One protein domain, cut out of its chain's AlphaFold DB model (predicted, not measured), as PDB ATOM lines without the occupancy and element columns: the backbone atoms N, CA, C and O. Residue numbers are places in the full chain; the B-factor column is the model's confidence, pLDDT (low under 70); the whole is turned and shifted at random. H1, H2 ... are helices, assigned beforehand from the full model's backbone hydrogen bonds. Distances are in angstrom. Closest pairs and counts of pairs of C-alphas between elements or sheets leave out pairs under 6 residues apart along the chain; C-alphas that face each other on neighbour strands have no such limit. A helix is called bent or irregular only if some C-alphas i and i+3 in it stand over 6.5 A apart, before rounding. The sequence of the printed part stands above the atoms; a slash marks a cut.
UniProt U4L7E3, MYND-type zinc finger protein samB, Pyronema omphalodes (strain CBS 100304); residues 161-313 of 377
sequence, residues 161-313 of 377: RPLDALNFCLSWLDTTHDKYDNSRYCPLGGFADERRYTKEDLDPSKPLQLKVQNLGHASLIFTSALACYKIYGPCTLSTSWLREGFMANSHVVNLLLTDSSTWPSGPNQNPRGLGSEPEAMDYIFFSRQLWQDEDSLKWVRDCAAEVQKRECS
ATOM      1  N   ARG A 161     -29.208 -40.276 529.578       97.94
ATOM      2  CA  ARG A 161     -28.440 -39.030 529.770       97.94
ATOM      3  C   ARG A 161     -29.081 -38.112 530.830       97.94
ATOM      4  O   ARG A 161     -29.481 -36.991 530.512       97.94
ATOM      5  N   PRO A 162     -29.222 -38.541 532.101       97.94
ATOM      6  CA  PRO A 162     -29.983 -37.781 533.089       97.94
ATOM      7  C   PRO A 162     -29.311 -36.474 533.519       97.94
ATOM      8  O   PRO A 162     -30.012 -35.505 533.790       97.94
ATOM      9  N   LEU A 163     -27.976 -36.400 533.540       97.50
ATOM     10  CA  LEU A 163     -27.287 -35.144 533.852       97.50
ATOM     11  C   LEU A 163     -27.501 -34.093 532.752       97.50
ATOM     12  O   LEU A 163     -27.742 -32.930 533.067       97.50
ATOM     13  N   ASP A 164     -27.492 -34.504 531.484       97.19
ATOM     14  CA  ASP A 164     -27.776 -33.612 530.354       97.19
ATOM     15  C   ASP A 164     -29.235 -33.136 530.394       97.19
ATOM     16  O   ASP A 164     -29.504 -31.946 530.233       97.19
ATOM     17  N   ALA A 165     -30.176 -34.039 530.704       97.50
ATOM     18  CA  ALA A 165     -31.586 -33.697 530.889       97.50
ATOM     19  C   ALA A 165     -31.786 -32.670 532.016       97.50
ATOM     20  O   ALA A 165     -32.515 -31.692 531.842       97.50
ATOM     21  N   LEU A 166     -31.115 -32.863 533.160       96.06
ATOM     22  CA  LEU A 166     -31.174 -31.936 534.290       96.06
ATOM     23  C   LEU A 166     -30.583 -30.567 533.928       96.06
ATOM     24  O   LEU A 166     -31.205 -29.546 534.213       96.06
ATOM     25  N   ASN A 167     -29.426 -30.535 533.262       94.06
ATOM     26  CA  ASN A 167     -28.815 -29.296 532.781       94.06
ATOM     27  C   ASN A 167     -29.714 -28.560 531.785       94.06
ATOM     28  O   ASN A 167     -29.909 -27.350 531.908       94.06
ATOM     29  N   PHE A 168     -30.320 -29.287 530.842       93.56
ATOM     30  CA  PHE A 168     -31.272 -28.705 529.907       93.56
ATOM     31  C   PHE A 168     -32.451 -28.078 530.655       93.56
ATOM     32  O   PHE A 168     -32.748 -26.908 530.431       93.56
ATOM     33  N   CYS A 169     -33.088 -28.787 531.591       93.00
ATOM     34  CA  CYS A 169     -34.160 -28.210 532.405       93.00
ATOM     35  C   CYS A 169     -33.694 -26.960 533.168       93.00
ATOM     36  O   CYS A 169     -34.385 -25.942 533.167       93.00
ATOM     37  N   LEU A 170     -32.511 -27.006 533.782       89.44
ATOM     38  CA  LEU A 170     -31.943 -25.884 534.526       89.44
ATOM     39  C   LEU A 170     -31.663 -24.667 533.644       89.44
ATOM     40  O   LEU A 170     -31.844 -23.555 534.123       89.44
ATOM     41  N   SER A 171     -31.329 -24.837 532.364       86.94
ATOM     42  CA  SER A 171     -31.179 -23.698 531.445       86.94
ATOM     43  C   SER A 171     -32.457 -22.849 531.329       86.94
ATOM     44  O   SER A 171     -32.373 -21.640 531.141       86.94
ATOM     45  N   TRP A 172     -33.630 -23.467 531.513       84.94
ATOM     46  CA  TRP A 172     -34.941 -22.810 531.459       84.94
ATOM     47  C   TRP A 172     -35.507 -22.440 532.836       84.94
ATOM     48  O   TRP A 172     -36.393 -21.589 532.924       84.94
ATOM     49  N   LEU A 173     -35.042 -23.094 533.904       84.88
ATOM     50  CA  LEU A 173     -35.576 -22.944 535.261       84.88
ATOM     51  C   LEU A 173     -34.695 -22.084 536.171       84.88
ATOM     52  O   LEU A 173     -35.212 -21.437 537.082       84.88
ATOM     53  N   ASP A 174     -33.379 -22.092 535.983       76.00
ATOM     54  CA  ASP A 174     -32.435 -21.389 536.846       76.00
ATOM     55  C   ASP A 174     -32.434 -19.882 536.556       76.00
ATOM     56  O   ASP A 174     -31.924 -19.407 535.541       76.00
ATOM     57  N   THR A 175     -32.972 -19.109 537.500       64.50
ATOM     58  CA  THR A 175     -33.063 -17.641 537.399       64.50
ATOM     59  C   THR A 175     -31.863 -16.906 537.979       64.50
ATOM     60  O   THR A 175     -31.874 -15.680 538.066       64.50
ATOM     61  N   THR A 176     -30.828 -17.628 538.414       57.97
ATOM     62  CA  THR A 176     -29.599 -17.027 538.954       57.97
ATOM     63  C   THR A 176     -28.607 -16.596 537.879       57.97
ATOM     64  O   THR A 176     -27.546 -16.081 538.206       57.97
ATOM     65  N   HIS A 177     -28.936 -16.791 536.602       55.16
ATOM     66  CA  HIS A 177     -28.031 -16.494 535.505       55.16
ATOM     67  C   HIS A 177     -27.808 -14.979 535.333       55.16
ATOM     68  O   HIS A 177     -28.759 -14.227 535.126       55.16
ATOM     69  N   ASP A 178     -26.544 -14.541 535.320       47.53
ATOM     70  CA  ASP A 178     -26.149 -13.133 535.115       47.53
ATOM     71  C   ASP A 178     -26.598 -12.557 533.757       47.53
ATOM     72  O   ASP A 178     -26.656 -11.341 533.581       47.53
ATOM     73  N   LYS A 179     -26.950 -13.419 532.787       48.59
ATOM     74  CA  LYS A 179     -27.548 -13.029 531.493       48.59
ATOM     75  C   LYS A 179     -29.032 -13.397 531.383       48.59
ATOM     76  O   LYS A 179     -29.525 -13.569 530.271       48.59
ATOM     77  N   TYR A 180     -29.728 -13.613 532.501       46.97
ATOM     78  CA  TYR A 180     -31.180 -13.781 532.499       46.97
ATOM     79  C   TYR A 180     -31.820 -12.478 532.011       46.97
ATOM     80  O   TYR A 180     -32.014 -11.521 532.761       46.97
ATOM     81  N   ASP A 181     -32.096 -12.430 530.714       51.94
ATOM     82  CA  ASP A 181     -32.856 -11.358 530.105       51.94
ATOM     83  C   ASP A 181     -34.349 -11.689 530.236       51.94
ATOM     84  O   ASP A 181     -34.827 -12.750 529.821       51.94
ATOM     85  N   ASN A 182     -35.112 -10.747 530.794       49.47
ATOM     86  CA  ASN A 182     -36.569 -10.825 530.898       49.47
ATOM     87  C   ASN A 182     -37.266 -10.962 529.526       49.47
ATOM     88  O   ASN A 182     -38.480 -11.178 529.484       49.47
ATOM     89  N   SER A 183     -36.523 -10.871 528.414       52.44
ATOM     90  CA  SER A 183     -36.967 -11.222 527.060       52.44
ATOM     91  C   SER A 183     -37.310 -12.711 526.851       52.44
ATOM     92  O   SER A 183     -37.884 -13.045 525.816       52.44
ATOM     93  N   ARG A 184     -37.079 -13.584 527.853       55.91
ATOM     94  CA  ARG A 184     -37.445 -15.024 527.883       55.91
ATOM     95  C   ARG A 184     -36.733 -15.900 526.845       55.91
ATOM     96  O   ARG A 184     -37.263 -16.942 526.458       55.91
ATOM     97  N   TYR A 185     -35.542 -15.511 526.401       65.94
ATOM     98  CA  TYR A 185     -34.751 -16.312 525.469       65.94
ATOM     99  C   TYR A 185     -33.634 -17.063 526.197       65.94
ATOM    100  O   TYR A 185     -32.730 -16.446 526.754       65.94
ATOM    101  N   CYS A 186     -33.678 -18.398 526.161       73.25
ATOM    102  CA  CYS A 186     -32.553 -19.224 526.602       73.25
ATOM    103  C   CYS A 186     -31.506 -19.296 525.477       73.25
ATOM    104  O   CYS A 186     -31.873 -19.623 524.340       73.25
ATOM    105  N   PRO A 187     -30.218 -19.009 525.743       73.56
ATOM    106  CA  PRO A 187     -29.173 -19.082 524.727       73.56
ATOM    107  C   PRO A 187     -29.154 -20.439 524.010       73.56
ATOM    108  O   PRO A 187     -29.195 -21.495 524.644       73.56
ATOM    109  N   LEU A 188     -29.122 -20.409 522.671       81.25
ATOM    110  CA  LEU A 188     -29.195 -21.597 521.804       81.25
ATOM    111  C   LEU A 188     -30.373 -22.534 522.134       81.25
ATOM    112  O   LEU A 188     -30.267 -23.750 521.965       81.25
ATOM    113  N   GLY A 189     -31.482 -21.986 522.639       81.19
ATOM    114  CA  GLY A 189     -32.659 -22.769 522.996       81.19
ATOM    115  C   GLY A 189     -32.440 -23.710 524.185       81.19
ATOM    116  O   GLY A 189     -33.019 -24.793 524.221       81.19
ATOM    117  N   GLY A 190     -31.561 -23.331 525.118       83.12
ATOM    118  CA  GLY A 190     -31.220 -24.105 526.318       83.12
ATOM    119  C   GLY A 190     -30.022 -25.045 526.148       83.12
ATOM    120  O   GLY A 190     -29.453 -25.513 527.128       83.12
ATOM    121  N   PHE A 191     -29.562 -25.272 524.915       88.75
ATOM    122  CA  PHE A 191     -28.423 -26.157 524.643       88.75
ATOM    123  C   PHE A 191     -27.050 -25.509 524.843       88.75
ATOM    124  O   PHE A 191     -26.041 -26.209 524.779       88.75
ATOM    125  N   ALA A 192     -26.974 -24.192 525.056       83.62
ATOM    126  CA  ALA A 192     -25.704 -23.539 525.383       83.62
ATOM    127  C   ALA A 192     -25.149 -24.011 526.739       83.62
ATOM    128  O   ALA A 192     -23.936 -24.097 526.905       83.62
ATOM    129  N   ASP A 193     -26.049 -24.369 527.657       81.06
ATOM    130  CA  ASP A 193     -25.751 -24.689 529.054       81.06
ATOM    131  C   ASP A 193     -25.959 -26.181 529.375       81.06
ATOM    132  O   ASP A 193     -26.040 -26.565 530.537       81.06
ATOM    133  N   GLU A 194     -26.005 -27.052 528.358       81.69
ATOM    134  CA  GLU A 194     -26.232 -28.505 528.516       81.69
ATOM    135  C   GLU A 194     -25.173 -29.189 529.411       81.69
ATOM    136  O   GLU A 194     -25.394 -30.286 529.911       81.69
ATOM    137  N   ARG A 195     -24.029 -28.534 529.647       86.94
ATOM    138  CA  ARG A 195     -22.926 -29.018 530.497       86.94
ATOM    139  C   ARG A 195     -22.554 -28.044 531.614       86.94
ATOM    140  O   ARG A 195     -21.410 -28.035 532.059       86.94
ATOM    141  N   ARG A 196     -23.480 -27.168 532.006       86.50
ATOM    142  CA  ARG A 196     -23.215 -26.107 532.985       86.50
ATOM    143  C   ARG A 196     -22.876 -26.654 534.370       86.50
ATOM    144  O   ARG A 196     -22.008 -26.093 535.025       86.50
ATOM    145  N   TYR A 197     -23.564 -27.710 534.787       90.12
ATOM    146  CA  TYR A 197     -23.397 -28.368 536.076       90.12
ATOM    147  C   TYR A 197     -22.894 -29.799 535.885       90.12
ATOM    148  O   TYR A 197     -23.415 -30.552 535.053       90.12
ATOM    149  N   THR A 198     -21.912 -30.193 536.688       94.00
ATOM    150  CA  THR A 198     -21.485 -31.582 536.855       94.00
ATOM    151  C   THR A 198     -22.231 -32.242 538.015       94.00
ATOM    152  O   THR A 198     -23.065 -31.634 538.689       94.00
ATOM    153  N   LYS A 199     -21.954 -33.530 538.251       93.25
ATOM    154  CA  LYS A 199     -22.528 -34.262 539.386       93.25
ATOM    155  C   LYS A 199     -22.028 -33.706 540.729       93.25
ATOM    156  O   LYS A 199     -22.738 -33.722 541.724       93.25
ATOM    157  N   GLU A 200     -20.799 -33.215 540.761       93.25
ATOM    158  CA  GLU A 200     -20.125 -32.739 541.969       93.25
ATOM    159  C   GLU A 200     -20.618 -31.355 542.407       93.25
ATOM    160  O   GLU A 200     -20.516 -31.017 543.584       93.25
ATOM    161  N   ASP A 201     -21.204 -30.584 541.486       92.56
ATOM    162  CA  ASP A 201     -21.765 -29.259 541.770       92.56
ATOM    163  C   ASP A 201     -23.047 -29.315 542.617       92.56
ATOM    164  O   ASP A 201     -23.480 -28.295 543.159       92.56
ATOM    165  N   LEU A 202     -23.681 -30.488 542.728       92.38
ATOM    166  CA  LEU A 202     -24.948 -30.672 543.430       92.38
ATOM    167  C   LEU A 202     -24.780 -31.649 544.595       92.38
ATOM    168  O   LEU A 202     -24.622 -32.851 544.401       92.38
ATOM    169  N   ASP A 203     -24.887 -31.147 545.824       95.12
ATOM    170  CA  ASP A 203     -24.797 -31.979 547.027       95.12
ATOM    171  C   ASP A 203     -26.108 -32.770 547.246       95.12
ATOM    172  O   ASP A 203     -27.125 -32.156 547.588       95.12
ATOM    173  N   PRO A 204     -26.133 -34.112 547.097       96.75
ATOM    174  CA  PRO A 204     -27.365 -34.899 547.208       96.75
ATOM    175  C   PRO A 204     -27.925 -34.960 548.638       96.75
ATOM    176  O   PRO A 204     -29.099 -35.287 548.830       96.75
ATOM    177  N   SER A 205     -27.104 -34.652 549.648       95.94
ATOM    178  CA  SER A 205     -27.515 -34.662 551.056       95.94
ATOM    179  C   SER A 205     -28.322 -33.425 551.447       95.94
ATOM    180  O   SER A 205     -29.026 -33.437 552.460       95.94
ATOM    181  N   LYS A 206     -28.259 -32.367 550.633       92.62
ATOM    182  CA  LYS A 206     -28.933 -31.094 550.880       92.62
ATOM    183  C   LYS A 206     -30.192 -30.950 550.022       92.62
ATOM    184  O   LYS A 206     -30.295 -31.570 548.966       92.62
ATOM    185  N   PRO A 207     -31.155 -30.113 550.447       89.44
ATOM    186  CA  PRO A 207     -32.257 -29.691 549.589       89.44
ATOM    187  C   PRO A 207     -31.766 -28.975 548.324       89.44
ATOM    188  O   PRO A 207     -30.567 -28.744 548.140       89.44
ATOM    189  N   LEU A 208     -32.706 -28.590 547.460       87.25
ATOM    190  CA  LEU A 208     -32.411 -27.851 546.237       87.25
ATOM    191  C   LEU A 208     -31.575 -26.591 546.531       87.25
ATOM    192  O   LEU A 208     -32.048 -25.632 547.137       87.25
ATOM    193  N   GLN A 209     -30.323 -26.605 546.069       84.75
ATOM    194  CA  GLN A 209     -29.341 -25.532 546.289       84.75
ATOM    195  C   GLN A 209     -29.491 -24.369 545.297       84.75
ATOM    196  O   GLN A 209     -28.942 -23.291 545.512       84.75
ATOM    197  N   LEU A 210     -30.247 -24.580 544.217       82.31
ATOM    198  CA  LEU A 210     -30.440 -23.613 543.142       82.31
ATOM    199  C   LEU A 210     -31.753 -22.836 543.311       82.31
ATOM    200  O   LEU A 210     -32.747 -23.327 543.858       82.31
ATOM    201  N   LYS A 211     -31.777 -21.595 542.817       73.81
ATOM    202  CA  LYS A 211     -32.991 -20.766 542.795       73.81
ATOM    203  C   LYS A 211     -33.697 -20.948 541.456       73.81
ATOM    204  O   LYS A 211     -33.452 -20.218 540.494       73.81
ATOM    205  N   VAL A 212     -34.596 -21.923 541.426       78.75
ATOM    206  CA  VAL A 212     -35.411 -22.220 540.250       78.75
ATOM    207  C   VAL A 212     -36.686 -21.386 540.252       78.75
ATOM    208  O   VAL A 212     -37.317 -21.192 541.293       78.75
ATOM    209  N   GLN A 213     -37.081 -20.881 539.089       68.81
ATOM    210  CA  GLN A 213     -38.412 -20.337 538.895       68.81
ATOM    211  C   GLN A 213     -39.334 -21.466 538.470       68.81
ATOM    212  O   GLN A 213     -39.358 -21.901 537.323       68.81
ATOM    213  N   ASN A 214     -40.129 -21.909 539.430       64.56
ATOM    214  CA  ASN A 214     -41.275 -22.744 539.164       64.56
ATOM    215  C   ASN A 214     -42.313 -21.900 538.401       64.56
ATOM    216  O   ASN A 214     -43.029 -21.090 538.986       64.56
ATOM    217  N   LEU A 215     -42.332 -22.020 537.071       62.72
ATOM    218  CA  LEU A 215     -43.269 -21.311 536.189       62.72
ATOM    219  C   LEU A 215     -44.698 -21.891 536.250       62.72
ATOM    220  O   LEU A 215     -45.528 -21.524 535.424       62.72
ATOM    221  N   GLY A 216     -44.984 -22.798 537.194       60.12
ATOM    222  CA  GLY A 216     -46.273 -23.481 537.310       60.12
ATOM    223  C   GLY A 216     -46.489 -24.563 536.251       60.12
ATOM    224  O   GLY A 216     -47.627 -24.948 536.013       60.12
ATOM    225  N   HIS A 217     -45.416 -25.029 535.606       75.50
ATOM    226  CA  HIS A 217     -45.461 -26.072 534.585       75.50
ATOM    227  C   HIS A 217     -44.947 -27.405 535.124       75.50
ATOM    228  O   HIS A 217     -43.895 -27.460 535.766       75.50
ATOM    229  N   ALA A 218     -45.656 -28.492 534.812       85.06
ATOM    230  CA  ALA A 218     -45.278 -29.833 535.253       85.06
ATOM    231  C   ALA A 218     -43.999 -30.353 534.563       85.06
ATOM    232  O   ALA A 218     -43.122 -30.913 535.221       85.06
ATOM    233  N   SER A 219     -43.880 -30.148 533.249       91.38
ATOM    234  CA  SER A 219     -42.888 -30.788 532.370       91.38
ATOM    235  C   SER A 219     -41.449 -30.719 532.894       91.38
ATOM    236  O   SER A 219     -40.871 -31.738 533.274       91.38
ATOM    237  N   LEU A 220     -40.858 -29.526 532.939       93.25
ATOM    238  CA  LEU A 220     -39.441 -29.343 533.252       93.25
ATOM    239  C   LEU A 220     -39.125 -29.654 534.717       93.25
ATOM    240  O   LEU A 220     -38.080 -30.237 535.006       93.25
ATOM    241  N   ILE A 221     -40.016 -29.302 535.649       93.88
ATOM    242  CA  ILE A 221     -39.780 -29.518 537.083       93.88
ATOM    243  C   ILE A 221     -39.832 -31.010 537.422       93.88
ATOM    244  O   ILE A 221     -38.899 -31.526 538.037       93.88
ATOM    245  N   PHE A 222     -40.870 -31.736 536.990       96.88
ATOM    246  CA  PHE A 222     -40.940 -33.174 537.258       96.88
ATOM    247  C   PHE A 222     -39.882 -33.957 536.483       96.88
ATOM    248  O   PHE A 222     -39.346 -34.930 537.015       96.88
ATOM    249  N   THR A 223     -39.505 -33.509 535.282       97.56
ATOM    250  CA  THR A 223     -38.373 -34.113 534.570       97.56
ATOM    251  C   THR A 223     -37.057 -33.868 535.309       97.56
ATOM    252  O   THR A 223     -36.233 -34.775 535.384       97.56
ATOM    253  N   SER A 224     -36.869 -32.694 535.925       96.69
ATOM    254  CA  SER A 224     -35.707 -32.416 536.788       96.69
ATOM    255  C   SER A 224     -35.683 -33.329 538.013       96.69
ATOM    256  O   SER A 224     -34.628 -33.858 538.358       96.69
ATOM    257  N   ALA A 225     -36.842 -33.573 538.634       97.19
ATOM    258  CA  ALA A 225     -36.967 -34.515 539.745       97.19
ATOM    259  C   ALA A 225     -36.583 -35.940 539.332       97.19
ATOM    260  O   ALA A 225     -35.772 -36.573 540.009       97.19
ATOM    261  N   LEU A 226     -37.102 -36.418 538.196       98.50
ATOM    262  CA  LEU A 226     -36.769 -37.738 537.669       98.50
ATOM    263  C   LEU A 226     -35.288 -37.843 537.307       98.50
ATOM    264  O   LEU A 226     -34.627 -38.791 537.712       98.50
ATOM    265  N   ALA A 227     -34.745 -36.856 536.597       98.31
ATOM    266  CA  ALA A 227     -33.333 -36.803 536.238       98.31
ATOM    267  C   ALA A 227     -32.435 -36.830 537.482       98.31
ATOM    268  O   ALA A 227     -31.517 -37.645 537.566       98.31
ATOM    269  N   CYS A 228     -32.741 -36.007 538.488       98.00
ATOM    270  CA  CYS A 228     -32.030 -35.987 539.763       98.00
ATOM    271  C   CYS A 228     -32.093 -37.346 540.473       98.00
ATOM    272  O   CYS A 228     -31.074 -37.831 540.967       98.00
ATOM    273  N   TYR A 229     -33.262 -37.991 540.491       98.38
ATOM    274  CA  TYR A 229     -33.417 -39.344 541.018       98.38
ATOM    275  C   TYR A 229     -32.571 -40.365 540.245       98.38
ATOM    276  O   TYR A 229     -31.869 -41.158 540.860       98.38
ATOM    277  N   LYS A 230     -32.542 -40.322 538.909       97.88
ATOM    278  CA  LYS A 230     -31.710 -41.240 538.112       97.88
ATOM    279  C   LYS A 230     -30.198 -41.022 538.331       97.88
ATOM    280  O   LYS A 230     -29.429 -41.955 538.123       97.88
ATOM    281  N   ILE A 231     -29.755 -39.833 538.761       97.75
ATOM    282  CA  ILE A 231     -28.332 -39.534 539.044       97.75
ATOM    283  C   ILE A 231     -27.911 -39.967 540.458       97.75
ATOM    284  O   ILE A 231     -26.808 -40.497 540.638       97.75
ATOM    285  N   TYR A 232     -28.750 -39.689 541.461       97.88
ATOM    286  CA  TYR A 232     -28.393 -39.799 542.885       97.88
ATOM    287  C   TYR A 232     -29.211 -40.832 543.666       97.88
ATOM    288  O   TYR A 232     -28.897 -41.108 544.821       97.88
ATOM    289  N   GLY A 233     -30.256 -41.393 543.064       97.81
ATOM    290  CA  GLY A 233     -31.235 -42.226 543.748       97.81
ATOM    291  C   GLY A 233     -32.137 -41.428 544.704       97.81
ATOM    292  O   GLY A 233     -32.268 -40.197 544.591       97.81
ATOM    293  N   PRO A 234     -32.791 -42.120 545.652       97.75
ATOM    294  CA  PRO A 234     -33.590 -41.474 546.684       97.75
ATOM    295  C   PRO A 234     -32.667 -40.733 547.664       97.75
ATOM    296  O   PRO A 234     -31.894 -41.346 548.398       97.75
ATOM    297  N   CYS A 235     -32.732 -39.403 547.670       97.19
ATOM    298  CA  CYS A 235     -31.924 -38.547 548.535       97.19
ATOM    299  C   CYS A 235     -32.654 -37.230 548.832       97.19
ATOM    300  O   CYS A 235     -33.690 -36.930 548.233       97.19
ATOM    301  N   THR A 236     -32.102 -36.415 549.734       95.44
ATOM    302  CA  THR A 236     -32.671 -35.109 550.093       95.44
ATOM    303  C   THR A 236     -32.900 -34.229 548.867       95.44
ATOM    304  O   THR A 236     -33.957 -33.608 548.742       95.44
ATOM    305  N   LEU A 237     -31.937 -34.197 547.941       95.69
ATOM    306  CA  LEU A 237     -32.013 -33.360 546.750       95.69
ATOM    307  C   LEU A 237     -33.119 -33.812 545.787       95.69
ATOM    308  O   LEU A 237     -33.912 -32.981 545.341       95.69
ATOM    309  N   SER A 238     -33.220 -35.114 545.491       97.00
ATOM    310  CA  SER A 238     -34.257 -35.629 544.584       97.00
ATOM    311  C   SER A 238     -35.657 -35.469 545.182       97.00
ATOM    312  O   SER A 238     -36.575 -35.030 544.487       97.00
ATOM    313  N   THR A 239     -35.822 -35.701 546.489       96.00
ATOM    314  CA  THR A 239     -37.082 -35.419 547.198       96.00
ATOM    315  C   THR A 239     -37.424 -33.928 547.191       96.00
ATOM    316  O   THR A 239     -38.589 -33.567 547.030       96.00
ATOM    317  N   SER A 240     -36.430 -33.041 547.314       93.19
ATOM    318  CA  SER A 240     -36.641 -31.592 547.215       93.19
ATOM    319  C   SER A 240     -37.145 -31.178 545.831       93.19
ATOM    320  O   SER A 240     -38.062 -30.366 545.741       93.19
ATOM    321  N   TRP A 241     -36.602 -31.757 544.758       94.56
ATOM    322  CA  TRP A 241     -37.110 -31.528 543.403       94.56
ATOM    323  C   TRP A 241     -38.537 -32.040 543.211       94.56
ATOM    324  O   TRP A 241     -39.359 -31.361 542.599       94.56
ATOM    325  N   LEU A 242     -38.854 -33.220 543.750       95.62
ATOM    326  CA  LEU A 242     -40.206 -33.767 543.663       95.62
ATOM    327  C   LEU A 242     -41.216 -32.906 544.441       95.62
ATOM    328  O   LEU A 242     -42.338 -32.719 543.973       95.62
ATOM    329  N   ARG A 243     -40.807 -32.310 545.574       92.88
ATOM    330  CA  ARG A 243     -41.590 -31.300 546.309       92.88
ATOM    331  C   ARG A 243     -41.865 -30.064 545.463       92.88
ATOM    332  O   ARG A 243     -43.015 -29.646 545.386       92.88
ATOM    333  N   GLU A 244     -40.854 -29.510 544.799       89.81
ATOM    334  CA  GLU A 244     -41.047 -28.383 543.874       89.81
ATOM    335  C   GLU A 244     -42.050 -28.736 542.764       89.81
ATOM    336  O   GLU A 244     -42.941 -27.943 542.454       89.81
ATOM    337  N   GLY A 245     -41.976 -29.960 542.231       92.38
ATOM    338  CA  GLY A 245     -42.956 -30.486 541.278       92.38
ATOM    339  C   GLY A 245     -44.361 -30.544 541.857       92.38
ATOM    340  O   GLY A 245     -45.296 -30.034 541.249       92.38
ATOM    341  N   PHE A 246     -44.525 -31.096 543.058       92.38
ATOM    342  CA  PHE A 246     -45.826 -31.162 543.724       92.38
ATOM    343  C   PHE A 246     -46.433 -29.777 543.966       92.38
ATOM    344  O   PHE A 246     -47.640 -29.600 543.807       92.38
ATOM    345  N   MET A 247     -45.606 -28.788 544.319       85.69
ATOM    346  CA  MET A 247     -46.057 -27.403 544.478       85.69
ATOM    347  C   MET A 247     -46.402 -26.744 543.134       85.69
ATOM    348  O   MET A 247     -47.266 -25.871 543.109       85.69
ATOM    349  N   ALA A 248     -45.774 -27.167 542.027       86.06
ATOM    350  CA  ALA A 248     -46.132 -26.736 540.672       86.06
ATOM    351  C   ALA A 248     -47.470 -27.336 540.215       86.06
ATOM    352  O   ALA A 248     -48.341 -26.631 539.715       86.06
ATOM    353  N   ASN A 249     -47.608 -28.654 540.358       91.06
ATOM    354  CA  ASN A 249     -48.745 -29.428 539.887       91.06
ATOM    355  C   ASN A 249     -48.893 -30.709 540.728       91.06
ATOM    356  O   ASN A 249     -48.256 -31.735 540.474       91.06
ATOM    357  N   SER A 250     -49.759 -30.662 541.741       91.88
ATOM    358  CA  SER A 250     -49.963 -31.777 542.675       91.88
ATOM    359  C   SER A 250     -50.625 -33.001 542.031       91.88
ATOM    360  O   SER A 250     -50.469 -34.119 542.531       91.88
ATOM    361  N   HIS A 251     -51.315 -32.826 540.896       94.75
ATOM    362  CA  HIS A 251     -51.981 -33.916 540.185       94.75
ATOM    363  C   HIS A 251     -50.990 -34.956 539.654       94.75
ATOM    364  O   HIS A 251     -51.321 -36.137 539.628       94.75
ATOM    365  N   VAL A 252     -49.767 -34.556 539.284       96.12
ATOM    366  CA  VAL A 252     -48.750 -35.486 538.765       96.12
ATOM    367  C   VAL A 252     -48.374 -36.534 539.810       96.12
ATOM    368  O   VAL A 252     -48.424 -37.722 539.515       96.12
ATOM    369  N   VAL A 253     -48.047 -36.127 541.042       96.56
ATOM    370  CA  VAL A 253     -47.718 -37.086 542.115       96.56
ATOM    371  C   VAL A 253     -48.925 -37.955 542.448       96.56
ATOM    372  O   VAL A 253     -48.767 -39.157 542.625       96.56
ATOM    373  N   ASN A 254     -50.130 -37.381 542.480       96.06
ATOM    374  CA  ASN A 254     -51.347 -38.157 542.720       96.06
ATOM    375  C   ASN A 254     -51.549 -39.243 541.652       96.06
ATOM    376  O   ASN A 254     -51.886 -40.365 542.010       96.06
ATOM    377  N   LEU A 255     -51.291 -38.939 540.375       96.75
ATOM    378  CA  LEU A 255     -51.307 -39.922 539.287       96.75
ATOM    379  C   LEU A 255     -50.191 -40.961 539.450       96.75
ATOM    380  O   LEU A 255     -50.453 -42.150 539.327       96.75
ATOM    381  N   LEU A 256     -48.962 -40.559 539.785       97.25
ATOM    382  CA  LEU A 256     -47.850 -41.499 540.008       97.25
ATOM    383  C   LEU A 256     -48.099 -42.472 541.175       97.25
ATOM    384  O   LEU A 256     -47.498 -43.541 541.214       97.25
ATOM    385  N   LEU A 257     -48.973 -42.115 542.119       96.56
ATOM    386  CA  LEU A 257     -49.387 -42.984 543.222       96.56
ATOM    387  C   LEU A 257     -50.505 -43.969 542.844       96.56
ATOM    388  O   LEU A 257     -50.762 -44.896 543.615       96.56
ATOM    389  N   THR A 258     -51.173 -43.792 541.700       96.19
ATOM    390  CA  THR A 258     -52.150 -44.769 541.202       96.19
ATOM    391  C   THR A 258     -51.464 -45.912 540.458       96.19
ATOM    392  O   THR A 258     -50.288 -45.847 540.099       96.19
ATOM    393  N   ASP A 259     -52.216 -46.984 540.207       93.81
ATOM    394  CA  ASP A 259     -51.748 -48.062 539.342       93.81
ATOM    395  C   ASP A 259     -51.465 -47.523 537.931       93.81
ATOM    396  O   ASP A 259     -52.315 -46.853 537.335       93.81
ATOM    397  N   SER A 260     -50.289 -47.830 537.377       93.75
ATOM    398  CA  SER A 260     -49.877 -47.302 536.072       93.75
ATOM    399  C   SER A 260     -50.845 -47.664 534.940       93.75
ATOM    400  O   SER A 260     -50.973 -46.904 533.979       93.75
ATOM    401  N   SER A 261     -51.602 -48.762 535.038       92.69
ATOM    402  CA  SER A 261     -52.650 -49.122 534.070       92.69
ATOM    403  C   SER A 261     -53.765 -48.075 533.959       92.69
ATOM    404  O   SER A 261     -54.411 -47.987 532.917       92.69
ATOM    405  N   THR A 262     -53.949 -47.239 534.985       93.88
ATOM    406  CA  THR A 262     -54.935 -46.145 535.013       93.88
ATOM    407  C   THR A 262     -54.420 -44.840 534.409       93.88
ATOM    408  O   THR A 262     -55.203 -43.921 534.171       93.88
ATOM    409  N   TRP A 263     -53.112 -44.731 534.162       95.81
ATOM    410  CA  TRP A 263     -52.530 -43.515 533.607       95.81
ATOM    411  C   TRP A 263     -53.011 -43.261 532.172       95.81
ATOM    412  O   TRP A 263     -53.268 -44.221 531.437       95.81
ATOM    413  N   PRO A 264     -53.051 -41.989 531.733       94.12
ATOM    414  CA  PRO A 264     -53.489 -41.621 530.393       94.12
ATOM    415  C   PRO A 264     -52.788 -42.423 529.289       94.12
ATOM    416  O   PRO A 264     -51.562 -42.565 529.272       94.12
ATOM    417  N   SER A 265     -53.583 -42.934 528.350       90.19
ATOM    418  CA  SER A 265     -53.119 -43.649 527.153       90.19
ATOM    419  C   SER A 265     -52.978 -42.744 525.926       90.19
ATOM    420  O   SER A 265     -52.532 -43.197 524.874       90.19
ATOM    421  N   GLY A 266     -53.354 -41.470 526.053       88.06
ATOM    422  CA  GLY A 266     -53.294 -40.482 524.987       88.06
ATOM    423  C   GLY A 266     -53.477 -39.056 525.505       88.06
ATOM    424  O   GLY A 266     -53.836 -38.859 526.671       88.06
ATOM    425  N   PRO A 267     -53.257 -38.053 524.642       79.31
ATOM    426  CA  PRO A 267     -53.467 -36.657 524.992       79.31
ATOM    427  C   PRO A 267     -54.959 -36.375 525.203       79.31
ATOM    428  O   PRO A 267     -55.812 -36.828 524.436       79.31
ATOM    429  N   ASN A 268     -55.285 -35.578 526.219       81.38
ATOM    430  CA  ASN A 268     -56.655 -35.098 526.423       81.38
ATOM    431  C   ASN A 268     -56.937 -33.854 525.548       81.38
ATOM    432  O   ASN A 268     -56.013 -33.245 525.013       81.38
ATOM    433  N   GLN A 269     -58.197 -33.448 525.377       85.44
ATOM    434  CA  GLN A 269     -58.572 -32.270 524.564       85.44
ATOM    435  C   GLN A 269     -58.922 -31.032 525.409       85.44
ATOM    436  O   GLN A 269     -59.343 -30.008 524.873       85.44
ATOM    437  N   ASN A 270     -58.747 -31.104 526.730       87.12
ATOM    438  CA  ASN A 270     -59.137 -30.027 527.635       87.12
ATOM    439  C   ASN A 270     -58.128 -28.874 527.583       87.12
ATOM    440  O   ASN A 270     -56.936 -29.118 527.423       87.12
ATOM    441  N   PRO A 271     -58.532 -27.607 527.743       83.94
ATOM    442  CA  PRO A 271     -57.576 -26.507 527.841       83.94
ATOM    443  C   PRO A 271     -56.566 -26.736 528.975       83.94
ATOM    444  O   PRO A 271     -56.942 -27.129 530.079       83.94
ATOM    445  N   ARG A 272     -55.281 -26.485 528.706       83.50
ATOM    446  CA  ARG A 272     -54.222 -26.602 529.716       83.50
ATOM    447  C   ARG A 272     -54.153 -25.300 530.500       83.50
ATOM    448  O   ARG A 272     -53.938 -24.238 529.921       83.50
ATOM    449  N   GLY A 273     -54.325 -25.396 531.812       81.81
ATOM    450  CA  GLY A 273     -53.927 -24.358 532.760       81.81
ATOM    451  C   GLY A 273     -52.603 -24.724 533.429       81.81
ATOM    452  O   GLY A 273     -52.271 -25.907 533.529       81.81
ATOM    453  N   LEU A 274     -51.872 -23.721 533.913       80.38
ATOM    454  CA  LEU A 274     -50.708 -23.942 534.777       80.38
ATOM    455  C   LEU A 274     -51.133 -24.734 536.016       80.38
ATOM    456  O   LEU A 274     -52.116 -24.368 536.665       80.38
ATOM    457  N   GLY A 275     -50.435 -25.827 536.318       84.06
ATOM    458  CA  GLY A 275     -50.731 -26.670 537.475       84.06
ATOM    459  C   GLY A 275     -52.032 -27.469 537.359       84.06
ATOM    460  O   GLY A 275     -52.498 -28.024 538.352       84.06
ATOM    461  N   SER A 276     -52.647 -27.514 536.174       89.06
ATOM    462  CA  SER A 276     -53.940 -28.173 535.968       89.06
ATOM    463  C   SER A 276     -53.814 -29.689 535.799       89.06
ATOM    464  O   SER A 276     -52.781 -30.212 535.377       89.06
ATOM    465  N   GLU A 277     -54.902 -30.409 536.067       91.75
ATOM    466  CA  GLU A 277     -54.986 -31.851 535.825       91.75
ATOM    467  C   GLU A 277     -54.759 -32.239 534.344       91.75
ATOM    468  O   GLU A 277     -53.961 -33.147 534.105       91.75
ATOM    469  N   PRO A 278     -55.335 -31.548 533.333       92.62
ATOM    470  CA  PRO A 278     -55.006 -31.793 531.924       92.62
ATOM    471  C   PRO A 278     -53.512 -31.713 531.588       92.62
ATOM    472  O   PRO A 278     -53.027 -32.513 530.790       92.62
ATOM    473  N   GLU A 279     -52.781 -30.770 532.192       91.38
ATOM    474  CA  GLU A 279     -51.327 -30.648 532.020       91.38
ATOM    475  C   GLU A 279     -50.589 -31.832 532.664       91.38
ATOM    476  O   GLU A 279     -49.685 -32.409 532.058       91.38
ATOM    477  N   ALA A 280     -51.001 -32.237 533.870       94.00
ATOM    478  CA  ALA A 280     -50.430 -33.398 534.547       94.00
ATOM    479  C   ALA A 280     -50.635 -34.688 533.745       94.00
ATOM    480  O   ALA A 280     -49.715 -35.498 533.625       94.00
ATOM    481  N   MET A 281     -51.821 -34.861 533.157       94.81
ATOM    482  CA  MET A 281     -52.133 -36.005 532.305       94.81
ATOM    483  C   MET A 281     -51.222 -36.076 531.077       94.81
ATOM    484  O   MET A 281     -50.740 -37.160 530.752       94.81
ATOM    485  N   ASP A 282     -50.944 -34.944 530.422       93.62
ATOM    486  CA  ASP A 282     -50.016 -34.905 529.287       93.62
ATOM    487  C   ASP A 282     -48.593 -35.265 529.709       93.62
ATOM    488  O   ASP A 282     -47.933 -36.064 529.043       93.62
ATOM    489  N   TYR A 283     -48.123 -34.711 530.831       95.44
ATOM    490  CA  TYR A 283     -46.806 -35.047 531.356       95.44
ATOM    491  C   TYR A 283     -46.681 -36.550 531.621       95.44
ATOM    492  O   TYR A 283     -45.719 -37.172 531.166       95.44
ATOM    493  N   ILE A 284     -47.661 -37.155 532.300       96.75
ATOM    494  CA  ILE A 284     -47.667 -38.596 532.580       96.75
ATOM    495  C   ILE A 284     -47.741 -39.409 531.290       96.75
ATOM    496  O   ILE A 284     -46.973 -40.355 531.141       96.75
ATOM    497  N   PHE A 285     -48.596 -39.038 530.336       95.50
ATOM    498  CA  PHE A 285     -48.673 -39.715 529.039       95.50
ATOM    499  C   PHE A 285     -47.300 -39.761 528.354       95.50
ATOM    500  O   PHE A 285     -46.831 -40.817 527.934       95.50
ATOM    501  N   PHE A 286     -46.626 -38.615 528.298       95.00
ATOM    502  CA  PHE A 286     -45.352 -38.456 527.612       95.00
ATOM    503  C   PHE A 286     -44.148 -39.047 528.344       95.00
ATOM    504  O   PHE A 286     -43.175 -39.408 527.687       95.00
ATOM    505  N   SER A 287     -44.196 -39.131 529.672       96.50
ATOM    506  CA  SER A 287     -43.102 -39.637 530.511       96.50
ATOM    507  C   SER A 287     -43.357 -41.042 531.064       96.50
ATOM    508  O   SER A 287     -42.508 -41.579 531.771       96.50
ATOM    509  N   ARG A 288     -44.491 -41.668 530.723       95.44
ATOM    510  CA  ARG A 288     -44.953 -42.965 531.243       95.44
ATOM    511  C   ARG A 288     -43.849 -44.011 531.338       95.44
ATOM    512  O   ARG A 288     -43.625 -44.581 532.399       95.44
ATOM    513  N   GLN A 289     -43.151 -44.242 530.229       95.31
ATOM    514  CA  GLN A 289     -42.113 -45.271 530.143       95.31
ATOM    515  C   GLN A 289     -40.921 -45.011 531.075       95.31
ATOM    516  O   GLN A 289     -40.241 -45.957 531.459       95.31
ATOM    517  N   LEU A 290     -40.678 -43.752 531.446       97.38
ATOM    518  CA  LEU A 290     -39.583 -43.338 532.324       97.38
ATOM    519  C   LEU A 290     -39.940 -43.436 533.814       97.38
ATOM    520  O   LEU A 290     -39.031 -43.506 534.639       97.38
ATOM    521  N   TRP A 291     -41.235 -43.413 534.149       97.38
ATOM    522  CA  TRP A 291     -41.741 -43.502 535.526       97.38
ATOM    523  C   TRP A 291     -42.250 -44.884 535.916       97.38
ATOM    524  O   TRP A 291     -42.347 -45.164 537.103       97.38
ATOM    525  N   GLN A 292     -42.622 -45.727 534.949       94.25
ATOM    526  CA  GLN A 292     -43.285 -47.009 535.212       94.25
ATOM    527  C   GLN A 292     -42.384 -48.073 535.865       94.25
ATOM    528  O   GLN A 292     -42.880 -49.148 536.193       94.25
ATOM    529  N   ASP A 293     -41.077 -47.828 536.012       93.44
ATOM    530  CA  ASP A 293     -40.209 -48.750 536.742       93.44
ATOM    531  C   ASP A 293     -40.526 -48.744 538.244       93.44
ATOM    532  O   ASP A 293     -40.804 -47.703 538.844       93.44
ATOM    533  N   GLU A 294     -40.486 -49.933 538.850       95.44
ATOM    534  CA  GLU A 294     -40.923 -50.132 540.234       95.44
ATOM    535  C   GLU A 294     -40.078 -49.333 541.233       95.44
ATOM    536  O   GLU A 294     -40.619 -48.833 542.215       95.44
ATOM    537  N   ASP A 295     -38.788 -49.124 540.959       97.00
ATOM    538  CA  ASP A 295     -37.917 -48.330 541.827       97.00
ATOM    539  C   ASP A 295     -38.366 -46.863 541.881       97.00
ATOM    540  O   ASP A 295     -38.470 -46.279 542.962       97.00
ATOM    541  N   SER A 296     -38.682 -46.264 540.728       96.69
ATOM    542  CA  SER A 296     -39.163 -44.878 540.652       96.69
ATOM    543  C   SER A 296     -40.524 -44.716 541.328       96.69
ATOM    544  O   SER A 296     -40.725 -43.763 542.083       96.69
ATOM    545  N   LEU A 297     -41.449 -45.658 541.125       97.25
ATOM    546  CA  LEU A 297     -42.758 -45.633 541.786       97.25
ATOM    547  C   LEU A 297     -42.653 -45.854 543.295       97.25
ATOM    548  O   LEU A 297     -43.327 -45.171 544.070       97.25
ATOM    549  N   LYS A 298     -41.789 -46.776 543.727       97.56
ATOM    550  CA  LYS A 298     -41.503 -47.005 545.142       97.56
ATOM    551  C   LYS A 298     -40.917 -45.753 545.785       97.56
ATOM    552  O   LYS A 298     -41.388 -45.358 546.846       97.56
ATOM    553  N   TRP A 299     -39.966 -45.084 545.133       98.00
ATOM    554  CA  TRP A 299     -39.422 -43.813 545.611       98.00
ATOM    555  C   TRP A 299     -40.515 -42.757 545.815       98.00
ATOM    556  O   TRP A 299     -40.567 -42.129 546.875       98.00
ATOM    557  N   VAL A 300     -41.424 -42.595 544.847       97.88
ATOM    558  CA  VAL A 300     -42.550 -41.655 544.967       97.88
ATOM    559  C   VAL A 300     -43.451 -42.028 546.144       97.88
ATOM    560  O   VAL A 300     -43.791 -41.149 546.933       97.88
ATOM    561  N   ARG A 301     -43.796 -43.313 546.317       97.62
ATOM    562  CA  ARG A 301     -44.584 -43.797 547.466       97.62
ATOM    563  C   ARG A 301     -43.902 -43.492 548.800       97.62
ATOM    564  O   ARG A 301     -44.544 -42.948 549.695       97.62
ATOM    565  N   ASP A 302     -42.611 -43.790 548.906       97.75
ATOM    566  CA  ASP A 302     -41.836 -43.645 550.140       97.75
ATOM    567  C   ASP A 302     -41.720 -42.179 550.584       97.75
ATOM    568  O   ASP A 302     -41.752 -41.889 551.779       97.75
ATOM    569  N   CYS A 303     -41.610 -41.236 549.641       96.31
ATOM    570  CA  CYS A 303     -41.463 -39.812 549.962       96.31
ATOM    571  C   CYS A 303     -42.740 -38.973 549.782       96.31
ATOM    572  O   CYS A 303     -42.706 -37.765 550.022       96.31
ATOM    573  N   ALA A 304     -43.881 -39.580 549.429       94.69
ATOM    574  CA  ALA A 304     -45.132 -38.872 549.145       94.69
ATOM    575  C   ALA A 304     -45.592 -37.960 550.292       94.69
ATOM    576  O   ALA A 304     -46.031 -36.835 550.053       94.69
ATOM    577  N   ALA A 305     -45.481 -38.427 551.539       92.94
ATOM    578  CA  ALA A 305     -45.845 -37.632 552.710       92.94
ATOM    579  C   ALA A 305     -44.928 -36.406 552.877       92.94
ATOM    580  O   ALA A 305     -45.415 -35.309 553.142       92.94
ATOM    581  N   GLU A 306     -43.622 -36.564 552.649       93.00
ATOM    582  CA  GLU A 306     -42.633 -35.481 552.766       93.00
ATOM    583  C   GLU A 306     -42.695 -34.459 551.627       93.00
ATOM    584  O   GLU A 306     -42.365 -33.283 551.807       93.00
ATOM    585  N   VAL A 307     -43.118 -34.896 550.444       93.19
ATOM    586  CA  VAL A 307     -43.339 -34.048 549.266       93.19
ATOM    587  C   VAL A 307     -44.585 -33.171 549.429       93.19
ATOM    588  O   VAL A 307     -44.635 -32.067 548.894       93.19
ATOM    589  N   GLN A 308     -45.576 -33.618 550.208       90.94
ATOM    590  CA  GLN A 308     -46.776 -32.829 550.513       90.94
ATOM    591  C   GLN A 308     -46.544 -31.726 551.551       90.94
ATOM    592  O   GLN A 308     -47.367 -30.809 551.649       90.94
ATOM    593  N   LYS A 309     -45.460 -31.806 552.332       90.62
ATOM    594  CA  LYS A 309     -45.075 -30.755 553.278       90.62
ATOM    595  C   LYS A 309     -44.563 -29.549 552.511       90.62
ATOM    596  O   LYS A 309     -43.758 -29.682 551.586       90.62
ATOM    597  N   ARG A 310     -45.043 -28.362 552.875       86.25
ATOM    598  CA  ARG A 310     -44.714 -27.144 552.134       86.25
ATOM    599  C   ARG A 310     -43.352 -26.612 552.517       86.25
ATOM    600  O   ARG A 310     -42.928 -26.689 553.666       86.25
ATOM    601  N   GLU A 311     -42.710 -26.004 551.536       86.38
ATOM    602  CA  GLU A 311     -41.526 -25.196 551.753       86.38
ATOM    603  C   GLU A 311     -41.909 -23.716 551.884       86.38
ATOM    604  O   GLU A 311     -42.856 -23.234 551.255       86.38
ATOM    605  N   CYS A 312     -41.183 -22.985 552.723       88.00
ATOM    606  CA  CYS A 312     -41.397 -21.564 552.931       88.00
ATOM    607  C   CYS A 312     -41.125 -20.805 551.627       88.00
ATOM    608  O   CYS A 312     -40.013 -20.825 551.109       88.00
ATOM    609  N   SER A 313     -42.116 -20.055 551.145       84.94
ATOM    610  CA  SER A 313     -42.037 -19.275 549.905       84.94
ATOM    611  C   SER A 313     -41.043 -18.109 549.972       84.94
ATOM    612  O   SER A 313     -40.741 -17.500 548.947       84.94
TER     613      SER A 313
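Overview. This is residues 161 to 313 of the 377 residues of the protein "MYND-type zinc finger protein samB" of Pyronema omphalodes (strain CBS 100304) (UniProt U4L7E3). A helical hairpin, H3 and H4, makes the core of a helical body, with H1 packed on one side of H3 and the short H2 beyond H1. On the other side of the hairpin are H6, H5 and H7: H6 packs on H3, H7 crosses H4 with its last residues, and H5 touches both H6 and H7. Long loops, residues 174 to 186, 194 to 217 and 257 to 276, run between helices. The printed part has 153 residues with seven named helices, H1 to H7 in order along the chain, and no named strand; its class is all helix. It is compact, with a radius of gyration of the C-alphas of 15.1 A, and spans 43 by 36 by 32 A.

Along the chain. H1, residues 162 to 173, begins at C-alpha 162 (-29.983, -37.781, 533.089) and is 16.0 A long. H2 is residues 187 to 193. H3, residues 218 to 232, is 21.0 A long and begins at C-alpha 218 (-45.278, -29.833, 535.253). H4, residues 236 to 248, is 18.4 A long, and H5 is residues 250 to 256. H6, residues 277 to 291, is 17.6 A long. H7, residues 294 to 307, is 18.6 A long and ends at C-alpha 307 (-43.339, -34.048, 549.266). H2, H6 and H7 are irregular: C-alphas 189 and 192 are 7.4 A apart, 286 and 289 8.0 A, and 302 and 305 7.7 A.

Arrangement. H3 is the hub and touches H1, H4 and H6. H3 and H4 form a helical hairpin at a shallow tilt of 10 degrees, opposite ways, their closest C-alphas, Ala 225 and Trp 241, 4.7 A apart. H1 touches H3 at a steep tilt of 37 degrees, only just beyond shallow, the closest C-alphas, Pro 162 and Ala 227, being 4.7 A apart. With residues 167 to 172 alone H1 touches H2, the closest C-alphas, Ser 171 and Gly 190, 5.1 A apart. H2 and H3 are apart. H6 touches H3 at a shallow tilt of 26 degrees, the same way, the closest C-alphas, Ser 219 and Tyr 283, 5.9 A apart. H5 touches H6, closest at the C-alphas of Val 252 and Ala 280, 5.0 A, and H7, closest at those of Leu 256 and Leu 297, 6.8 A. H7 touches H4 with residues 303 to 307 alone, only just about perpendicular at 72 degrees, the closest C-alphas, Arg 243 and Val 307, 4.4 A apart. Every O i to N i+4 pair is within hydrogen-bond range in H3, H4 and H5, against 7 of 8 in H1, 9 of 11 in H6, 8 of 10 in H7 and 0 of 3 in H2, where 2 of 4 O i to N i+3 pairs are.

Size, cuts and confidence. The two C-alphas farthest apart, those of Asp 178 and Ser 261, are 44.7 A apart. The printed part has no cut. The links H1 to H2, H2 to H3 and H5 to H6 are long. Mean pLDDT of the printed part is 88.2; residues 175 to 185 and 213 to 216 are under 70.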